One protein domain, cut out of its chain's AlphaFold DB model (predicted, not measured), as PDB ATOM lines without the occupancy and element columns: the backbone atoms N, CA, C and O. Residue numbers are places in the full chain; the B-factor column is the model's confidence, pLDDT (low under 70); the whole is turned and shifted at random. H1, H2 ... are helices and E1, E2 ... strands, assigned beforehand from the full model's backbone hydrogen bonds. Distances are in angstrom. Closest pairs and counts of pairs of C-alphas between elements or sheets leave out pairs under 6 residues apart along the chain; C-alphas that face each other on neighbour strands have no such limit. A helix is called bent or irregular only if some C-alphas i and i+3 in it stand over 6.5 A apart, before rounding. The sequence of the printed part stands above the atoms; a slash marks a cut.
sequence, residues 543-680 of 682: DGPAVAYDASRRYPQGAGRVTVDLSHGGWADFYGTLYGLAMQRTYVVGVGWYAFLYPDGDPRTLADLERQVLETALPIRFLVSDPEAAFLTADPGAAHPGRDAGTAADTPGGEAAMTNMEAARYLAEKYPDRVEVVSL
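This is residues 543 to 680 of the 682 residues of an uncharacterized protein of Dactylosporangium sp. (UniProt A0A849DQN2). A small sheet of three parallel strands has H6 across one face of E2 and E3, while H3 stands beside its edge strand E1, with H1 and H4 packed on H3 from different sides. H5 bridges loosely between H4 and H6, and the long loop from E2 to H6 reaches away from this body around Thr 647, making much of the length. The printed part has 138 residues with six named helices and three named strands, in the order H1 H2 E1 H3 H4 H5 E2 H6 E3; the sheet's order is E1 E2 E3 and the class is mostly helix. It is compact, with a radius of gyration of the C-alphas of 14.0 A and spans of 42 by 28 by 24 A.

The strands are E1, residues 562 to 565, 10.0 A long; E2, residues 620 to 624, 12.6 A; and E3, residues 675 to 679, 13.3 A, ending with C-alpha 679 at (106.814, -92.064, 47.604). H3, residues 570 to 583, is the longest helix at 20.4 A. H1, residues 543 to 554, spans 16.4 A from C-alpha 543 at (96.061, -82.620, 45.549). H6 is residues 660 to 670, 15.3 A; H5 is residues 606 to 615, 14.2 A; H4 is residues 587 to 596, 13.4 A; H2 is residues 556 to 560, 9.4 A. H2 and H4 are irregular: C-alphas 557 and 560 are 7.4 A apart, and C-alphas 589 and 592 are 7.6 A apart.

E1 and E2 are parallel at 19 degrees, with N 564 and O 621 at 2.8 A, within hydrogen-bond range. E2 and E3 are parallel at 23 degrees, with N 622 and O 676 at 2.8 A. H6 lies over E2 and E3 at a height over the sheet of 8.6 A; E2, H6, E3 form a strand-helix-strand unit, two parallel strands joined through a helix, with a right-handed crossover. E1, H3 H4 H5, E2 form another. H4 and H6 make two layers with the sheet, helices on one face of it. H3 stands at the sheet's level, its closest C-alphas to E1 being those of Asp 573 and Asp 565, 4.9 A apart. H1 touches H3 at a shallow tilt of 31 degrees, the same way, closest at the C-alphas of Gly 544 and Gly 576, 3.9 A. H3 and H4 form a helical hairpin, closest at the C-alphas of Leu 581 and Tyr 587, 4.9 A. H5 is close to but not clearly touching H6, at the C-alphas of Leu 606 and Ala 663, 6.9 A. H1, H2 and H5 only graze the sheet. Every O i to N i+4 pair is within hydrogen-bond range in H1, H3, H5 and H6; H2 has 0 of 1 and H4 2 of 6, beside 1 of 2 and 3 of 7 O i to N i+3 pairs.

The C-alphas farthest apart, those of Pro 556 and Thr 647, are 42.6 A apart. The printed part has no cut. The link from E2 to H6, residues 625 to 659, is long. The mean pLDDT of the printed part is 90.1; residues 637 to 650 are under 70.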
ATOM      1  N   ASP A 543      95.044 -81.565  45.548       95.00
ATOM      2  CA  ASP A 543      96.061 -82.620  45.549       95.00
ATOM      3  C   ASP A 543      97.212 -82.325  44.569       95.00
ATOM      4  O   ASP A 543      98.358 -82.198  44.995       95.00
ATOM      5  N   GLY A 544      96.905 -82.061  43.293       95.50
ATOM      6  CA  GLY A 544      97.910 -81.684  42.286       95.50
ATOM      7  C   GLY A 544      98.683 -80.404  42.645       95.50
ATOM      8  O   GLY A 544      99.908 -80.433  42.773       95.50
ATOM      9  N   PRO A 545      98.010 -79.258  42.882       97.19
ATOM     10  CA  PRO A 545      98.676 -78.043  43.350       97.19
ATOM     11  C   PRO A 545      99.517 -78.239  44.624       97.19
ATOM     12  O   PRO A 545     100.575 -77.623  44.746       97.19
ATOM     13  N   ALA A 546      99.091 -79.090  45.563       97.62
ATOM     14  CA  ALA A 546      99.860 -79.397  46.767       97.62
ATOM     15  C   ALA A 546     101.170 -80.118  46.423       97.62
ATOM     16  O   ALA A 546     102.228 -79.683  46.884       97.62
ATOM     17  N   VAL A 547     101.113 -81.141  45.561       97.12
ATOM     18  CA  VAL A 547     102.304 -81.851  45.070       97.12
ATOM     19  C   VAL A 547     103.240 -80.887  44.342       97.12
ATOM     20  O   VAL A 547     104.435 -80.870  44.629       97.12
ATOM     21  N   ALA A 548     102.717 -80.006  43.485       97.69
ATOM     22  CA  ALA A 548     103.521 -78.998  42.789       97.69
ATOM     23  C   ALA A 548     104.308 -78.099  43.760       97.69
ATOM     24  O   ALA A 548     105.503 -77.851  43.559       97.69
ATOM     25  N   TYR A 549     103.655 -77.600  44.818       97.81
ATOM     26  CA  TYR A 549     104.294 -76.763  45.838       97.81
ATOM     27  C   TYR A 549     105.336 -77.538  46.645       97.81
ATOM     28  O   TYR A 549     106.446 -77.037  46.846       97.81
ATOM     29  N   ASP A 550     104.999 -78.744  47.095       96.56
ATOM     30  CA  ASP A 550     105.890 -79.582  47.894       96.56
ATOM     31  C   ASP A 550     107.130 -80.004  47.092       96.56
ATOM     32  O   ASP A 550     108.263 -79.734  47.499       96.56
ATOM     33  N   ALA A 551     106.935 -80.517  45.877       96.38
ATOM     34  CA  ALA A 551     108.004 -80.875  44.950       96.38
ATOM     35  C   ALA A 551     108.933 -79.693  44.645       96.38
ATOM     36  O   ALA A 551     110.155 -79.839  44.595       96.38
ATOM     37  N   SER A 552     108.375 -78.495  44.468       97.12
ATOM     38  CA  SER A 552     109.154 -77.284  44.188       97.12
ATOM     39  C   SER A 552     109.938 -76.772  45.398       97.12
ATOM     40  O   SER A 552     110.946 -76.083  45.225       97.12
ATOM     41  N   ARG A 553     109.489 -77.083  46.621       95.69
ATOM     42  CA  ARG A 553     110.205 -76.771  47.866       95.69
ATOM     43  C   ARG A 553     111.316 -77.781  48.143       95.69
ATOM     44  O   ARG A 553     112.417 -77.358  48.483       95.69
ATOM     45  N   ARG A 554     111.041 -79.080  47.979       95.38
ATOM     46  CA  ARG A 554     112.018 -80.163  48.195       95.38
ATOM     47  C   ARG A 554     113.111 -80.178  47.128       95.38
ATOM     48  O   ARG A 554     114.279 -80.372  47.449       95.38
ATOM     49  N   TYR A 555     112.738 -79.927  45.874       95.31
ATOM     50  CA  TYR A 555     113.629 -80.002  44.714       95.31
ATOM     51  C   TYR A 555     113.639 -78.669  43.953       95.31
ATOM     52  O   TYR A 555     113.093 -78.563  42.847       95.31
ATOM     53  N   PRO A 556     114.235 -77.610  44.529       92.12
ATOM     54  CA  PRO A 556     114.313 -76.322  43.860       92.12
ATOM     55  C   PRO A 556     115.086 -76.464  42.548       92.12
ATOM     56  O   PRO A 556     116.115 -77.131  42.479       92.12
ATOM     57  N   GLN A 557     114.585 -75.821  41.493       88.12
ATOM     58  CA  GLN A 557     115.164 -75.912  40.147       88.12
ATOM     59  C   GLN A 557     115.188 -77.343  39.560       88.12
ATOM     60  O   GLN A 557     116.025 -77.661  38.719       88.12
ATOM     61  N   GLY A 558     114.328 -78.241  40.061       89.12
ATOM     62  CA  GLY A 558     114.251 -79.646  39.645       89.12
ATOM     63  C   GLY A 558     115.410 -80.526  40.133       89.12
ATOM     64  O   GLY A 558     115.345 -81.747  40.000       89.12
ATOM     65  N   ALA A 559     116.459 -79.941  40.729       91.00
ATOM     66  CA  ALA A 559     117.670 -80.638  41.175       91.00
ATOM     67  C   ALA A 559     118.290 -81.541  40.081       91.00
ATOM     68  O   ALA A 559     118.665 -82.682  40.339       91.00
ATOM     69  N   GLY A 560     118.357 -81.031  38.844       93.00
ATOM     70  CA  GLY A 560     118.909 -81.751  37.689       93.00
ATOM     71  C   GLY A 560     117.976 -82.794  37.061       93.00
ATOM     72  O   GLY A 560     118.412 -83.537  36.187       93.00
ATOM     73  N   ARG A 561     116.707 -82.852  37.485       96.69
ATOM     74  CA  ARG A 561     115.695 -83.791  36.980       96.69
ATOM     75  C   ARG A 561     114.411 -83.081  36.562       96.69
ATOM     76  O   ARG A 561     114.115 -81.977  37.020       96.69
ATOM     77  N   VAL A 562     113.620 -83.751  35.730       97.19
ATOM     78  CA  VAL A 562     112.216 -83.395  35.483       97.19
ATOM     79  C   VAL A 562     111.363 -84.107  36.526       97.19
ATOM     80  O   VAL A 562     111.368 -85.334  36.590       97.19
ATOM     81  N   THR A 563     110.659 -83.346  37.365       98.00
ATOM     82  CA  THR A 563     109.744 -83.921  38.361       98.00
ATOM     83  C   THR A 563     108.356 -84.060  37.747       98.00
ATOM     84  O   THR A 563     107.815 -83.080  37.238       98.00
ATOM     85  N   VAL A 564     107.799 -85.266  37.796       98.06
ATOM     86  CA  VAL A 564     106.503 -85.624  37.213       98.06
ATOM     87  C   VAL A 564     105.622 -86.183  38.323       98.06
ATOM     88  O   VAL A 564     106.031 -87.098  39.038       98.06
ATOM     89  N   ASP A 565     104.436 -85.608  38.481       97.81
ATOM     90  CA  ASP A 565     103.438 -86.068  39.442       97.81
ATOM     91  C   ASP A 565     102.594 -87.178  38.821       97.81
ATOM     92  O   ASP A 565     101.937 -86.947  37.811       97.81
ATOM     93  N   LEU A 566     102.633 -88.362  39.430       97.25
ATOM     94  CA  LEU A 566     101.810 -89.524  39.096       97.25
ATOM     95  C   LEU A 566     101.001 -89.997  40.319       97.25
ATOM     96  O   LEU A 566     100.635 -91.171  40.425       97.25
ATOM     97  N   SER A 567     100.804 -89.113  41.298       95.62
ATOM     98  CA  SER A 567     100.417 -89.483  42.655       95.62
ATOM     99  C   SER A 567      98.932 -89.778  42.834       95.62
ATOM    100  O   SER A 567      98.615 -90.455  43.808       95.62
ATOM    101  N   HIS A 568      98.048 -89.264  41.969       92.44
ATOM    102  CA  HIS A 568      96.589 -89.264  42.180       92.44
ATOM    103  C   HIS A 568      95.752 -89.580  40.924       92.44
ATOM    104  O   HIS A 568      94.557 -89.853  41.043       92.44
ATOM    105  N   GLY A 569      96.330 -89.514  39.723       88.62
ATOM    106  CA  GLY A 569      95.633 -89.703  38.451       88.62
ATOM    107  C   GLY A 569      94.942 -88.446  37.897       88.62
ATOM    108  O   GLY A 569      94.673 -87.457  38.592       88.62
ATOM    109  N   GLY A 570      94.616 -88.499  36.602       90.06
ATOM    110  CA  GLY A 570      93.791 -87.511  35.901       90.06
ATOM    111  C   GLY A 570      94.289 -86.066  36.024       90.06
ATOM    112  O   GLY A 570      95.469 -85.764  35.866       90.06
ATOM    113  N   TRP A 571      93.367 -85.139  36.302       93.38
ATOM    114  CA  TRP A 571      93.678 -83.707  36.376       93.38
ATOM    115  C   TRP A 571      94.634 -83.334  37.519       93.38
ATOM    116  O   TRP A 571      95.295 -82.301  37.434       93.38
ATOM    117  N   ALA A 572      94.717 -84.133  38.588       95.06
ATOM    118  CA  ALA A 572      95.628 -83.847  39.695       95.06
ATOM    119  C   ALA A 572      97.092 -83.993  39.251       95.06
ATOM    120  O   ALA A 572      97.838 -83.024  39.376       95.06
ATOM    121  N   ASP A 573      97.445 -85.121  38.631       96.00
ATOM    122  CA  ASP A 573      98.777 -85.393  38.066       96.00
ATOM    123  C   ASP A 573      99.170 -84.352  37.008       96.00
ATOM    124  O   ASP A 573     100.287 -83.819  36.999       96.00
ATOM    125  N   PHE A 574      98.212 -83.992  36.147       96.31
ATOM    126  CA  PHE A 574      98.385 -82.951  35.138       96.31
ATOM    127  C   PHE A 574      98.764 -81.599  35.758       96.31
ATOM    128  O   PHE A 574      99.783 -81.006  35.391       96.31
ATOM    129  N   TYR A 575      97.971 -81.097  36.714       97.06
ATOM    130  CA  TYR A 575      98.239 -79.801  37.342       97.06
ATOM    131  C   TYR A 575      99.464 -79.845  38.262       97.06
ATOM    132  O   TYR A 575     100.216 -78.867  38.302       97.06
ATOM    133  N   GLY A 576      99.689 -80.958  38.965       97.38
ATOM    134  CA  GLY A 576     100.877 -81.185  39.784       97.38
ATOM    135  C   GLY A 576     102.154 -81.083  38.958       97.38
ATOM    136  O   GLY A 576     103.061 -80.316  39.294       97.38
ATOM    137  N   THR A 577     102.167 -81.745  37.801       97.94
ATOM    138  CA  THR A 577     103.273 -81.682  36.844       97.94
ATOM    139  C   THR A 577     103.402 -80.291  36.221       97.94
ATOM    140  O   THR A 577     104.461 -79.678  36.328       97.94
ATOM    141  N   LEU A 578     102.345 -79.723  35.627       97.25
ATOM    142  CA  LEU A 578     102.405 -78.417  34.947       97.25
ATOM    143  C   LEU A 578     102.945 -77.302  35.856       97.25
ATOM    144  O   LEU A 578     103.891 -76.591  35.498       97.25
ATOM    145  N   TYR A 579     102.351 -77.136  37.040       97.88
ATOM    146  CA  TYR A 579     102.747 -76.069  37.959       97.88
ATOM    147  C   TYR A 579     104.060 -76.382  38.680       97.88
ATOM    148  O   TYR A 579     104.819 -75.453  38.967       97.88
ATOM    149  N   GLY A 580     104.367 -77.664  38.913       97.69
ATOM    150  CA  GLY A 580     105.664 -78.109  39.415       97.69
ATOM    151  C   GLY A 580     106.790 -77.721  38.461       97.69
ATOM    152  O   GLY A 580     107.719 -77.028  38.867       97.69
ATOM    153  N   LEU A 581     106.662 -78.046  37.171       96.56
ATOM    154  CA  LEU A 581     107.637 -77.686  36.136       96.56
ATOM    155  C   LEU A 581     107.828 -76.172  36.003       96.56
ATOM    156  O   LEU A 581     108.955 -75.698  35.835       96.56
ATOM    157  N   ALA A 582     106.743 -75.398  36.099       96.12
ATOM    158  CA  ALA A 582     106.815 -73.942  36.076       96.12
ATOM    159  C   ALA A 582     107.606 -73.406  37.283       96.12
ATOM    160  O   ALA A 582     108.597 -72.698  37.106       96.12
ATOM    161  N   MET A 583     107.233 -73.785  38.509       97.25
ATOM    162  CA  MET A 583     107.885 -73.316  39.740       97.25
ATOM    163  C   MET A 583     109.323 -73.837  39.898       97.25
ATOM    164  O   MET A 583     110.195 -73.127  40.408       97.25
ATOM    165  N   GLN A 584     109.603 -75.047  39.417       96.31
ATOM    166  CA  GLN A 584     110.949 -75.604  39.319       96.31
ATOM    167  C   GLN A 584     111.729 -75.050  38.123       96.31
ATOM    168  O   GLN A 584     112.920 -75.310  38.027       96.31
ATOM    169  N   ARG A 585     111.124 -74.249  37.237       93.62
ATOM    170  CA  ARG A 585     111.799 -73.640  36.076       93.62
ATOM    171  C   ARG A 585     112.437 -74.681  35.145       93.62
ATOM    172  O   ARG A 585     113.450 -74.421  34.508       93.62
ATOM    173  N   THR A 586     111.815 -75.851  35.065       93.50
ATOM    174  CA  THR A 586     112.176 -76.969  34.181       93.50
ATOM    175  C   THR A 586     111.173 -77.120  33.036       93.50
ATOM    176  O   THR A 586     111.190 -78.108  32.310       93.50
ATOM    177  N   TYR A 587     110.306 -76.124  32.829       90.88
ATOM    178  CA  TYR A 587     109.253 -76.156  31.816       90.88
ATOM    179  C   TYR A 587     109.758 -76.451  30.399       90.88
ATOM    180  O   TYR A 587     109.153 -77.266  29.716       90.88
ATOM    181  N   VAL A 588     110.862 -75.842  29.948       90.19
ATOM    182  CA  VAL A 588     111.358 -76.037  28.568       90.19
ATOM    183  C   VAL A 588     111.697 -77.503  28.291       90.19
ATOM    184  O   VAL A 588     111.370 -78.020  27.229       90.19
ATOM    185  N   VAL A 589     112.291 -78.190  29.267       91.56
ATOM    186  CA  VAL A 589     112.654 -79.612  29.162       91.56
ATOM    187  C   VAL A 589     111.516 -80.554  29.568       91.56
ATOM    188  O   VAL A 589     111.533 -81.724  29.203       91.56
ATOM    189  N   GLY A 590     110.529 -80.057  30.318       91.50
ATOM    190  CA  GLY A 590     109.408 -80.830  30.850       91.50
ATOM    191  C   GLY A 590     108.074 -80.637  30.124       91.50
ATOM    192  O   GLY A 590     107.121 -81.333  30.451       91.50
ATOM    193  N   VAL A 591     107.965 -79.722  29.155       90.69
ATOM    194  CA  VAL A 591     106.700 -79.372  28.470       90.69
ATOM    195  C   VAL A 591     105.975 -80.594  27.896       90.69
ATOM    196  O   VAL A 591     104.749 -80.664  27.965       90.69
ATOM    197  N   GLY A 592     106.720 -81.588  27.402       92.94
ATOM    198  CA  GLY A 592     106.150 -82.841  26.903       92.94
ATOM    199  C   GLY A 592     105.389 -83.634  27.970       92.94
ATOM    200  O   GLY A 592     104.384 -84.255  27.654       92.94
ATOM    201  N   TRP A 593     105.794 -83.553  29.241       96.00
ATOM    202  CA  TRP A 593     105.215 -84.347  30.326       96.00
ATOM    203  C   TRP A 593     103.815 -83.915  30.730       96.00
ATOM    204  O   TRP A 593     102.931 -84.758  30.840       96.00
ATOM    205  N   TYR A 594     103.569 -82.621  30.936       91.88
ATOM    206  CA  TYR A 594     102.210 -82.212  31.291       91.88
ATOM    207  C   TYR A 594     101.258 -82.392  30.096       91.88
ATOM    208  O   TYR A 594     100.108 -82.759  30.292       91.88
ATOM    209  N   ALA A 595     101.730 -82.199  28.856       91.38
ATOM    210  CA  ALA A 595     100.932 -82.485  27.661       91.38
ATOM    211  C   ALA A 595     100.607 -83.984  27.537       91.38
ATOM    212  O   ALA A 595      99.491 -84.346  27.171       91.38
ATOM    213  N   PHE A 596     101.565 -84.848  27.884       94.81
ATOM    214  CA  PHE A 596     101.382 -86.297  27.938       94.81
ATOM    215  C   PHE A 596     100.315 -86.710  28.964       94.81
ATOM    216  O   PHE A 596      99.502 -87.582  28.668       94.81
ATOM    217  N   LEU A 597     100.277 -86.037  30.121       94.81
ATOM    218  CA  LEU A 597      99.322 -86.271  31.211       94.81
ATOM    219  C   LEU A 597      97.968 -85.558  31.036       94.81
ATOM    220  O   LEU A 597      97.159 -85.562  31.962       94.81
ATOM    221  N   TYR A 598      97.709 -84.907  29.896       92.81
ATOM    222  CA  TYR A 598      96.447 -84.202  29.665       92.81
ATOM    223  C   TYR A 598      95.267 -85.195  29.630       92.81
ATOM    224  O   TYR A 598      95.233 -86.037  28.730       92.81
ATOM    225  N   PRO A 599      94.291 -85.118  30.561       89.25
ATOM    226  CA  PRO A 599      93.303 -86.190  30.733       89.25
ATOM    227  C   PRO A 599      92.338 -86.386  29.562       89.25
ATOM    228  O   PRO A 599      91.875 -87.501  29.351       89.25
ATOM    229  N   ASP A 600      92.052 -85.331  28.793       87.00
ATOM    230  CA  ASP A 600      91.196 -85.428  27.600       87.00
ATOM    231  C   ASP A 600      92.008 -85.738  26.320       87.00
ATOM    232  O   ASP A 600      91.526 -85.527  25.205       87.00
ATOM    233  N   GLY A 601      93.274 -86.149  26.465       85.38
ATOM    234  CA  GLY A 601      94.145 -86.561  25.365       85.38
ATOM    235  C   GLY A 601      93.918 -88.011  24.930       85.38
ATOM    236  O   GLY A 601      93.050 -88.710  25.450       85.38
ATOM    237  N   ASP A 602      94.723 -88.472  23.967       86.50
ATOM    238  CA  ASP A 602      94.682 -89.876  23.550       86.50
ATOM    239  C   ASP A 602      95.063 -90.803  24.721       86.50
ATOM    240  O   ASP A 602      95.973 -90.456  25.488       86.50
ATOM    241  N   PRO A 603      94.435 -91.989  24.834       86.88
ATOM    242  CA  PRO A 603      94.844 -93.010  25.790       86.88
ATOM    243  C   PRO A 603      96.346 -93.300  25.700       86.88
ATOM    244  O   PRO A 603      96.914 -93.339  24.606       86.88
ATOM    245  N   ARG A 604      96.998 -93.477  26.852       91.69
ATOM    246  CA  ARG A 604      98.453 -93.668  26.949       91.69
ATOM    247  C   ARG A 604      98.764 -95.063  27.445       91.69
ATOM    248  O   ARG A 604      98.230 -95.465  28.474       91.69
ATOM    249  N   THR A 605      99.666 -95.765  26.775       92.25
ATOM    250  CA  THR A 605     100.119 -97.080  27.239       92.25
ATOM    251  C   THR A 605     101.466 -97.006  27.956       92.25
ATOM    252  O   THR A 605     102.126 -95.959  27.983       92.25
ATOM    253  N   LEU A 606     101.908 -98.124  28.546       93.75
ATOM    254  CA  LEU A 606     103.232 -98.206  29.166       93.75
ATOM    255  C   LEU A 606     104.344 -97.947  28.141       93.75
ATOM    256  O   LEU A 606     105.323 -97.273  28.461       93.75
ATOM    257  N   ALA A 607     104.181 -98.427  26.905       93.06
ATOM    258  CA  ALA A 607     105.126 -98.172  25.823       93.06
ATOM    259  C   ALA A 607     105.251 -96.675  25.480       93.06
ATOM    260  O   ALA A 607     106.350 -96.199  25.184       93.06
ATOM    261  N   ASP A 608     104.155 -95.914  25.540       94.94
ATOM    262  CA  ASP A 608     104.202 -94.464  25.329       94.94
ATOM    263  C   ASP A 608     104.889 -93.739  26.492       94.94
ATOM    264  O   ASP A 608     105.699 -92.839  26.261       94.94
ATOM    265  N   LEU A 609     104.621 -94.155  27.735       96.31
ATOM    266  CA  LEU A 609     105.301 -93.614  28.913       96.31
ATOM    267  C   LEU A 609     106.812 -93.895  28.866       96.31
ATOM    268  O   LEU A 609     107.620 -93.001  29.120       96.31
ATOM    269  N   GLU A 610     107.203 -95.115  28.496       97.25
ATOM    270  CA  GLU A 610     108.602 -95.499  28.286       97.25
ATOM    271  C   GLU A 610     109.267 -94.622  27.221       97.25
ATOM    272  O   GLU A 610     110.355 -94.085  27.446       97.25
ATOM    273  N   ARG A 611     108.594 -94.408  26.083       96.88
ATOM    274  CA  ARG A 611     109.078 -93.517  25.023       96.88
ATOM    275  C   ARG A 611     109.304 -92.100  25.552       96.88
ATOM    276  O   ARG A 611     110.377 -91.540  25.340       96.88
ATOM    277  N   GLN A 612     108.354 -91.562  26.317       97.12
ATOM    278  CA  GLN A 612     108.460 -90.228  26.911       97.12
ATOM    279  C   GLN A 612     109.660 -90.105  27.876       97.12
ATOM    280  O   GLN A 612     110.355 -89.082  27.877       97.12
ATOM    281  N   VAL A 613     109.964 -91.147  28.663       97.75
ATOM    282  CA  VAL A 613     111.169 -91.211  29.522       97.75
ATOM    283  C   VAL A 613     112.461 -91.163  28.701       97.75
ATOM    284  O   VAL A 613     113.425 -90.492  29.090       97.75
ATOM    285  N   LEU A 614     112.501 -91.881  27.579       96.94
ATOM    286  CA  LEU A 614     113.686 -91.973  26.727       96.94
ATOM    287  C   LEU A 614     113.924 -90.697  25.910       96.94
ATOM    288  O   LEU A 614     115.074 -90.302  25.728       96.94
ATOM    289  N   GLU A 615     112.860 -90.029  25.465       95.81
ATOM    290  CA  GLU A 615     112.938 -88.798  24.666       95.81
ATOM    291  C   GLU A 615     113.237 -87.544  25.503       95.81
ATOM    292  O   GLU A 615     113.763 -86.555  24.986       95.81
ATOM    293  N   THR A 616     112.938 -87.561  26.805       95.69
ATOM    294  CA  THR A 616     113.202 -86.407  27.676       95.69
ATOM    295  C   THR A 616     114.703 -86.212  27.886       95.69
ATOM    296  O   THR A 616     115.412 -87.139  28.253       95.69
ATOM    297  N   ALA A 617     115.228 -84.997  27.724       94.25
ATOM    298  CA  ALA A 617     116.676 -84.770  27.809       94.25
ATOM    299  C   ALA A 617     117.278 -85.091  29.196       94.25
ATOM    300  O   ALA A 617     118.370 -85.654  29.292       94.25
ATOM    301  N   LEU A 618     116.565 -84.763  30.278       95.62
ATOM    302  CA  LEU A 618     117.019 -84.979  31.655       95.62
ATOM    303  C   LEU A 618     116.443 -86.268  32.264       95.62
ATOM    304  O   LEU A 618     115.384 -86.723  31.827       95.62
ATOM    305  N   PRO A 619     117.086 -86.833  33.306       97.75
ATOM    306  CA  PRO A 619     116.481 -87.885  34.113       97.75
ATOM    307  C   PRO A 619     115.158 -87.432  34.741       97.75
ATOM    308  O   PRO A 619     114.954 -86.252  35.044       97.75
ATOM    309  N   ILE A 620     114.275 -88.394  34.973       98.31
ATOM    310  CA  ILE A 620     112.931 -88.200  35.503       98.31
ATOM    311  C   ILE A 620     112.905 -88.550  36.989       98.31
ATOM    312  O   ILE A 620     113.603 -89.459  37.447       98.31
ATOM    313  N   ARG A 621     112.096 -87.813  37.743       98.44
ATOM    314  CA  ARG A 621     111.660 -88.160  39.093       98.44
ATOM    315  C   ARG A 621     110.142 -88.301  39.076       98.44
ATOM    316  O   ARG A 621     109.453 -87.292  38.927       98.44
ATOM    317  N   PHE A 622     109.641 -89.516  39.251       98.50
ATOM    318  CA  PHE A 622     108.221 -89.771  39.454       98.50
ATOM    319  C   PHE A 622     107.870 -89.610  40.929       98.50
ATOM    320  O   PHE A 622     108.489 -90.233  41.793       98.50
ATOM    321  N   LEU A 623     106.880 -88.770  41.207       98.19
ATOM    322  CA  LEU A 623     106.232 -88.686  42.508       98.19
ATOM    323  C   LEU A 623     104.999 -89.585  42.480       98.19
ATOM    324  O   LEU A 623     104.192 -89.479  41.559       98.19
ATOM    325  N   VAL A 624     104.884 -90.482  43.455       97.19
ATOM    326  CA  VAL A 624     103.769 -91.433  43.573       97.19
ATOM    327  C   VAL A 624     103.243 -91.421  45.005       97.19
ATOM    328  O   VAL A 624     104.017 -91.212  45.939       97.19
ATOM    329  N   SER A 625     101.940 -91.633  45.201       95.00
ATOM    330  CA  SER A 625     101.360 -91.701  46.551       95.00
ATOM    331  C   SER A 625     100.181 -92.659  46.660       95.00
ATOM    332  O   SER A 625     100.131 -93.455  47.594       95.00
ATOM    333  N   ASP A 626      99.260 -92.629  45.695       94.00
ATOM    334  CA  ASP A 626      98.081 -93.486  45.691       94.00
ATOM    335  C   ASP A 626      98.382 -94.780  44.911       94.00
ATOM    336  O   ASP A 626      98.692 -94.703  43.716       94.00
ATOM    337  N   PRO A 627      98.321 -95.965  45.550       93.00
ATOM    338  CA  PRO A 627      98.527 -97.236  44.864       93.00
ATOM    339  C   PRO A 627      97.510 -97.516  43.764       93.00
ATOM    340  O   PRO A 627      97.847 -98.221  42.820       93.00
ATOM    341  N   GLU A 628      96.303 -96.966  43.871       92.62
ATOM    342  CA  GLU A 628      95.207 -97.227  42.939       92.62
ATOM    343  C   GLU A 628      95.153 -96.195  41.803       92.62
ATOM    344  O   GLU A 628      94.379 -96.346  40.855       92.62
ATOM    345  N   ALA A 629      95.969 -95.134  41.864       92.50
ATOM    346  CA  ALA A 629      96.019 -94.141  40.801       92.50
ATOM    347  C   ALA A 629      96.518 -94.774  39.497       92.50
ATOM    348  O   ALA A 629      97.583 -95.391  39.444       92.50
ATOM    349  N   ALA A 630      95.760 -94.581  38.421       91.06
ATOM    350  CA  ALA A 630      96.093 -95.073  37.093       91.06
ATOM    351  C   ALA A 630      95.626 -94.078  36.022       91.06
ATOM    352  O   ALA A 630      94.469 -93.658  36.018       91.06
ATOM    353  N   PHE A 631      96.515 -93.711  35.095       90.06
ATOM    354  CA  PHE A 631      96.150 -92.993  33.861       90.06
ATOM    355  C   PHE A 631      96.440 -93.808  32.589       90.06
ATOM    356  O   PHE A 631      96.030 -93.411  31.499       90.06
ATOM    357  N   LEU A 632      97.141 -94.936  32.721       89.31
ATOM    358  CA  LEU A 632      97.525 -95.783  31.598       89.31
ATOM    359  C   LEU A 632      96.376 -96.698  31.153       89.31
ATOM    360  O   LEU A 632      95.550 -97.128  31.962       89.31
ATOM    361  N   THR A 633      96.357 -97.036  29.867       88.25
ATOM    362  CA  THR A 633      95.583 -98.140  29.291       88.25
ATOM    363  C   THR A 633      96.474 -99.355  29.037       88.25
ATOM    364  O   THR A 633      97.704 -99.258  29.012       88.25
ATOM    365  N   ALA A 634      95.854-100.526  28.879       82.50
ATOM    366  CA  ALA A 634      96.576-101.761  28.595       82.50
ATOM    367  C   ALA A 634      97.184-101.727  27.183       82.50
ATOM    368  O   ALA A 634      96.528-101.285  26.239       82.50
ATOM    369  N   ASP A 635      98.411-102.230  27.031       75.75
ATOM    370  CA  ASP A 635      99.033-102.408  25.718       75.75
ATOM    371  C   ASP A 635      98.327-103.549  24.951       75.75
ATOM    372  O   ASP A 635      98.305-104.693  25.428       75.75
ATOM    373  N   PRO A 636      97.764-103.299  23.751       70.75
ATOM    374  CA  PRO A 636      97.109-104.344  22.973       70.75
ATOM    375  C   PRO A 636      98.094-105.466  22.617       70.75
ATOM    376  O   PRO A 636      99.038-105.268  21.851       70.75
ATOM    377  N   GLY A 637      97.869-106.665  23.160       66.50
ATOM    378  CA  GLY A 637      98.677-107.851  22.863       66.50
ATOM    379  C   GLY A 637     100.019-107.951  23.601       66.50
ATOM    380  O   GLY A 637     100.753-108.908  23.348       66.50
ATOM    381  N   ALA A 638     100.340-107.036  24.522       66.00
ATOM    382  CA  ALA A 638     101.486-107.192  25.416       66.00
ATOM    383  C   ALA A 638     101.026-107.739  26.775       66.00
ATOM    384  O   ALA A 638     100.137-107.186  27.418       66.00
ATOM    385  N   ALA A 639     101.637-108.841  27.216       61.97
ATOM    386  CA  ALA A 639     101.487-109.311  28.589       61.97
ATOM    387  C   ALA A 639     102.465-108.537  29.480       61.97
ATOM    388  O   ALA A 639     103.675-108.538  29.233       61.97
ATOM    389  N   HIS A 640     101.945-107.879  30.509       65.94
ATOM    390  CA  HIS A 640     102.761-107.226  31.528       65.94
ATOM    391  C   HIS A 640     103.002-108.182  32.706       65.94
ATOM    392  O   HIS A 640     102.196-109.087  32.932       65.94
ATOM    393  N   PRO A 641     104.090-108.016  33.481       65.44
ATOM    394  CA  PRO A 641     104.346-108.854  34.650       65.44
ATOM    395  C   PRO A 641     103.127-108.914  35.583       65.44
ATOM    396  O   PRO A 641     102.695-107.893  36.111       65.44
ATOM    397  N   GLY A 642     102.566-110.113  35.767       62.53
ATOM    398  CA  GLY A 642     101.424-110.350  36.655       62.53
ATOM    399  C   GLY A 642     100.040-109.996  36.097       62.53
ATOM    400  O   GLY A 642      99.082-110.054  36.863       62.53
ATOM    401  N   ARG A 643      99.902-109.647  34.808       67.31
ATOM    402  CA  ARG A 643      98.607-109.312  34.188       67.31
ATOM    403  C   ARG A 643      98.432-109.985  32.829       67.31
ATOM    404  O   ARG A 643      99.372-110.059  32.037       67.31
ATOM    405  N   ASP A 644      97.218-110.460  32.563       64.62
ATOM    406  CA  ASP A 644      96.862-111.037  31.267       64.62
ATOM    407  C   ASP A 644      96.940-109.977  30.161       64.62
ATOM    408  O   ASP A 644      96.756-108.781  30.403       64.62
ATOM    409  N   ALA A 645      97.218-110.415  28.930       62.94
ATOM    410  CA  ALA A 645      97.222-109.522  27.776       62.94
ATOM    411  C   ALA A 645      95.854-108.837  27.655       62.94
ATOM    412  O   ALA A 645      94.819-109.507  27.587       62.94
ATOM    413  N   GLY A 646      95.848-107.504  27.633       59.06
ATOM    414  CA  GLY A 646      94.613-106.735  27.585       59.06
ATOM    415  C   GLY A 646      93.785-107.085  26.348       59.06
ATOM    416  O   GLY A 646      94.256-106.975  25.215       59.06
ATOM    417  N   THR A 647      92.524-107.470  26.546       54.44
ATOM    418  CA  THR A 647      91.500-107.280  25.512       54.44
ATOM    419  C   THR A 647      91.297-105.776  25.382       54.44
ATOM    420  O   THR A 647      91.245-105.135  26.425       54.44
ATOM    421  N   ALA A 648      91.212-105.226  24.170       54.03
ATOM    422  CA  ALA A 648      91.196-103.789  23.836       54.03
ATOM    423  C   ALA A 648      90.061-102.953  24.486       54.03
ATOM    424  O   ALA A 648      89.245-102.337  23.807       54.03
ATOM    425  N   ALA A 649      89.957-102.967  25.811       53.44
ATOM    426  CA  ALA A 649      89.087-102.128  26.602       53.44
ATOM    427  C   ALA A 649      89.865-100.840  26.877       53.44
ATOM    428  O   ALA A 649      90.714-100.785  27.765       53.44
ATOM    429  N   ASP A 650      89.572 -99.820  26.072       60.09
ATOM    430  CA  ASP A 650      90.232 -98.508  25.995       60.09
ATOM    431  C   ASP A 650      90.019 -97.615  27.236       60.09
ATOM    432  O   ASP A 650      89.947 -96.391  27.132       60.09
ATOM    433  N   THR A 651      89.857 -98.200  28.425       70.88
ATOM    434  CA  THR A 651      89.543 -97.438  29.641       70.88
ATOM    435  C   THR A 651      90.801 -97.270  30.494       70.88
ATOM    436  O   THR A 651      91.372 -98.280  30.918       70.88
ATOM    437  N   PRO A 652      91.257 -96.029  30.748       73.69
ATOM    438  CA  PRO A 652      92.352 -95.765  31.678       73.69
ATOM    439  C   PRO A 652      92.104 -96.441  33.029       73.69
ATOM    440  O   PRO A 652      90.999 -96.353  33.567       73.69
ATOM    441  N   GLY A 653      93.114 -97.136  33.554       73.62
ATOM    442  CA  GLY A 653      93.012 -97.864  34.822       73.62
ATOM    443  C   GLY A 653      92.202 -99.164  34.773       73.62
ATOM    444  O   GLY A 653      91.764 -99.644  35.816       73.62
ATOM    445  N   GLY A 654      91.980 -99.750  33.590       77.44
ATOM    446  CA  GLY A 654      91.399-101.093  33.485       77.44
ATOM    447  C   GLY A 654      92.246-102.162  34.197       77.44
ATOM    448  O   GLY A 654      93.453-101.998  34.354       77.44
ATOM    449  N   GLU A 655      91.642-103.295  34.575       78.38
ATOM    450  CA  GLU A 655      92.317-104.376  35.330       78.38
ATOM    451  C   GLU A 655      93.603-104.897  34.656       78.38
ATOM    452  O   GLU A 655      94.529-105.349  35.327       78.38
ATOM    453  N   ALA A 656      93.713-104.782  33.331       78.69
ATOM    454  CA  ALA A 656      94.907-105.167  32.577       78.69
ATOM    455  C   ALA A 656      96.007-104.079  32.522       78.69
ATOM    456  O   ALA A 656      97.140-104.379  32.146       78.69
ATOM    457  N   ALA A 657      95.712-102.828  32.892       83.88
ATOM    458  CA  ALA A 657      96.626-101.688  32.797       83.88
ATOM    459  C   ALA A 657      97.353-101.419  34.120       83.88
ATOM    460  O   ALA A 657      96.709-101.270  35.157       83.88
ATOM    461  N   MET A 658      98.684-101.306  34.090       90.56
ATOM    462  CA  MET A 658      99.463-100.966  35.286       90.56
ATOM    463  C   MET A 658      98.960 -99.677  35.946       90.56
ATOM    464  O   MET A 658      98.659 -98.687  35.276       90.56
ATOM    465  N   THR A 659      98.950 -99.681  37.275       93.69
ATOM    466  CA  THR A 659      98.834 -98.458  38.071       93.69
ATOM    467  C   THR A 659     100.040 -97.556  37.814       93.69
ATOM    468  O   THR A 659     101.115 -97.998  37.387       93.69
ATOM    469  N   ASN A 660      99.891 -96.273  38.123       95.19
ATOM    470  CA  ASN A 660     100.952 -95.280  38.019       95.19
ATOM    471  C   ASN A 660     102.205 -95.696  38.798       95.19
ATOM    472  O   ASN A 660     103.329 -95.550  38.317       95.19
ATOM    473  N   MET A 661     102.009 -96.237  40.001       96.00
ATOM    474  CA  MET A 661     103.100 -96.664  40.866       96.00
ATOM    475  C   MET A 661     103.809 -97.918  40.346       96.00
ATOM    476  O   MET A 661     105.039 -97.977  40.394       96.00
ATOM    477  N   GLU A 662     103.071 -98.907  39.838       95.38
ATOM    478  CA  GLU A 662     103.671-100.088  39.204       95.38
ATOM    479  C   GLU A 662     104.489 -99.693  37.974       95.38
ATOM    480  O   GLU A 662     105.643-100.105  37.855       95.38
ATOM    481  N   ALA A 663     103.940 -98.834  37.110       96.00
ATOM    482  CA  ALA A 663     104.631 -98.347  35.922       96.00
ATOM    483  C   ALA A 663     105.904 -97.560  36.279       96.00
ATOM    484  O   ALA A 663     106.966 -97.798  35.701       96.00
ATOM    485  N   ALA A 664     105.832 -96.666  37.273       97.38
ATOM    486  CA  ALA A 664     106.986 -95.903  37.743       97.38
ATOM    487  C   ALA A 664     108.097 -96.816  38.289       97.38
ATOM    488  O   ALA A 664     109.269 -96.626  37.957       97.38
ATOM    489  N   ARG A 665     107.743 -97.833  39.090       97.06
ATOM    490  CA  ARG A 665     108.698 -98.814  39.636       97.06
ATOM    491  C   ARG A 665     109.309 -99.690  38.545       97.06
ATOM    492  O   ARG A 665     110.525 -99.855  38.532       97.06
ATOM    493  N   TYR A 666     108.496-100.180  37.609       96.44
ATOM    494  CA  TYR A 666     108.966-100.952  36.458       96.44
ATOM    495  C   TYR A 666     109.990-100.161  35.631       96.44
ATOM    496  O   TYR A 666     111.061-100.672  35.303       96.44
ATOM    497  N   LEU A 667     109.710 -98.888  35.337       97.88
ATOM    498  CA  LEU A 667     110.632 -98.035  34.585       97.88
ATOM    499  C   LEU A 667     111.892 -97.669  35.378       97.88
ATOM    500  O   LEU A 667     112.951 -97.517  34.775       97.88
ATOM    501  N   ALA A 668     111.809 -97.562  36.705       98.12
ATOM    502  CA  ALA A 668     112.976 -97.366  37.566       98.12
ATOM    503  C   ALA A 668     113.896 -98.587  37.603       98.12
ATOM    504  O   ALA A 668     115.112 -98.434  37.554       98.12
ATOM    505  N   GLU A 669     113.334 -99.795  37.629       98.00
ATOM    506  CA  GLU A 669     114.111-101.032  37.531       98.00
ATOM    507  C   GLU A 669     114.748-101.184  36.143       98.00
ATOM    508  O   GLU A 669     115.925-101.526  36.028       98.00
ATOM    509  N   LYS A 670     113.991-100.879  35.082       97.50
ATOM    510  CA  LYS A 670     114.457-100.990  33.695       97.50
ATOM    511  C   LYS A 670     115.483 -99.913  33.319       97.50
ATOM    512  O   LYS A 670     116.393-100.184  32.535       97.50
ATOM    513  N   TYR A 671     115.355 -98.705  33.869       98.00
ATOM    514  CA  TYR A 671     116.208 -97.551  33.570       98.00
ATOM    515  C   TYR A 671     116.697 -96.835  34.846       98.00
ATOM    516  O   TYR A 671     116.371 -95.660  35.058       98.00
ATOM    517  N   PRO A 672     117.526 -97.491  35.678       97.44
ATOM    518  CA  PRO A 672     117.909 -96.983  37.002       97.44
ATOM    519  C   PRO A 672     118.676 -95.652  36.960       97.44
ATOM    520  O   PRO A 672     118.555 -94.829  37.863       97.44
ATOM    521  N   ASP A 673     119.407 -95.385  35.875       97.06
ATOM    522  CA  ASP A 673     120.134 -94.120  35.689       97.06
ATOM    523  C   ASP A 673     119.236 -92.970  35.198       97.06
ATOM    524  O   ASP A 673     119.644 -91.806  35.169       97.06
ATOM    525  N   ARG A 674     118.006 -93.282  34.777       97.50
ATOM    526  CA  ARG A 674     117.085 -92.335  34.135       97.50
ATOM    527  C   ARG A 674     115.859 -92.038  34.974       97.50
ATOM    528  O   ARG A 674     115.339 -90.936  34.850       97.50
ATOM    529  N   VAL A 675     115.406 -92.967  35.810       98.50
ATOM    530  CA  VAL A 675     114.152 -92.836  36.554       98.50
ATOM    531  C   VAL A 675     114.403 -92.992  38.049       98.50
ATOM    532  O   VAL A 675     114.959 -93.979  38.511       98.50
ATOM    533  N   GLU A 676     113.975 -91.992  38.813       98.06
ATOM    534  CA  GLU A 676     113.890 -92.009  40.275       98.06
ATOM    535  C   GLU A 676     112.411 -92.058  40.677       98.06
ATOM    536  O   GLU A 676     111.599 -91.343  40.089       98.06
ATOM    537  N   VAL A 677     112.057 -92.859  41.684       97.94
ATOM    538  CA  VAL A 677     110.694 -92.917  42.239       97.94
ATOM    539  C   VAL A 677     110.723 -92.421  43.676       97.94
ATOM    540  O   VAL A 677     111.524 -92.899  44.477       97.94
ATOM    541  N   VAL A 678     109.842 -91.478  44.001       97.44
ATOM    542  CA  VAL A 678     109.686 -90.915  45.346       97.44
ATOM    543  C   VAL A 678     108.249 -91.131  45.812       97.44
ATOM    544  O   VAL A 678     107.311 -90.633  45.191       97.44
ATOM    545  N   SER A 679     108.093 -91.861  46.916       94.69
ATOM    546  CA  SER A 679     106.814 -92.064  47.604       94.69
ATOM    547  C   SER A 679     106.496 -90.830  48.457       94.69
ATOM    548  O   SER A 679     107.306 -90.427  49.293       94.69
ATOM    549  N   LEU A 680     105.351 -90.184  48.228       86.38
ATOM    550  CA  LEU A 680     104.843 -89.094  49.063       86.38
ATOM    551  C   LEU A 680     103.929 -89.701  50.139       86.38
ATOM    552  O   LEU A 680     102.724 -89.814  49.944       86.38
TER     553      LEU A 680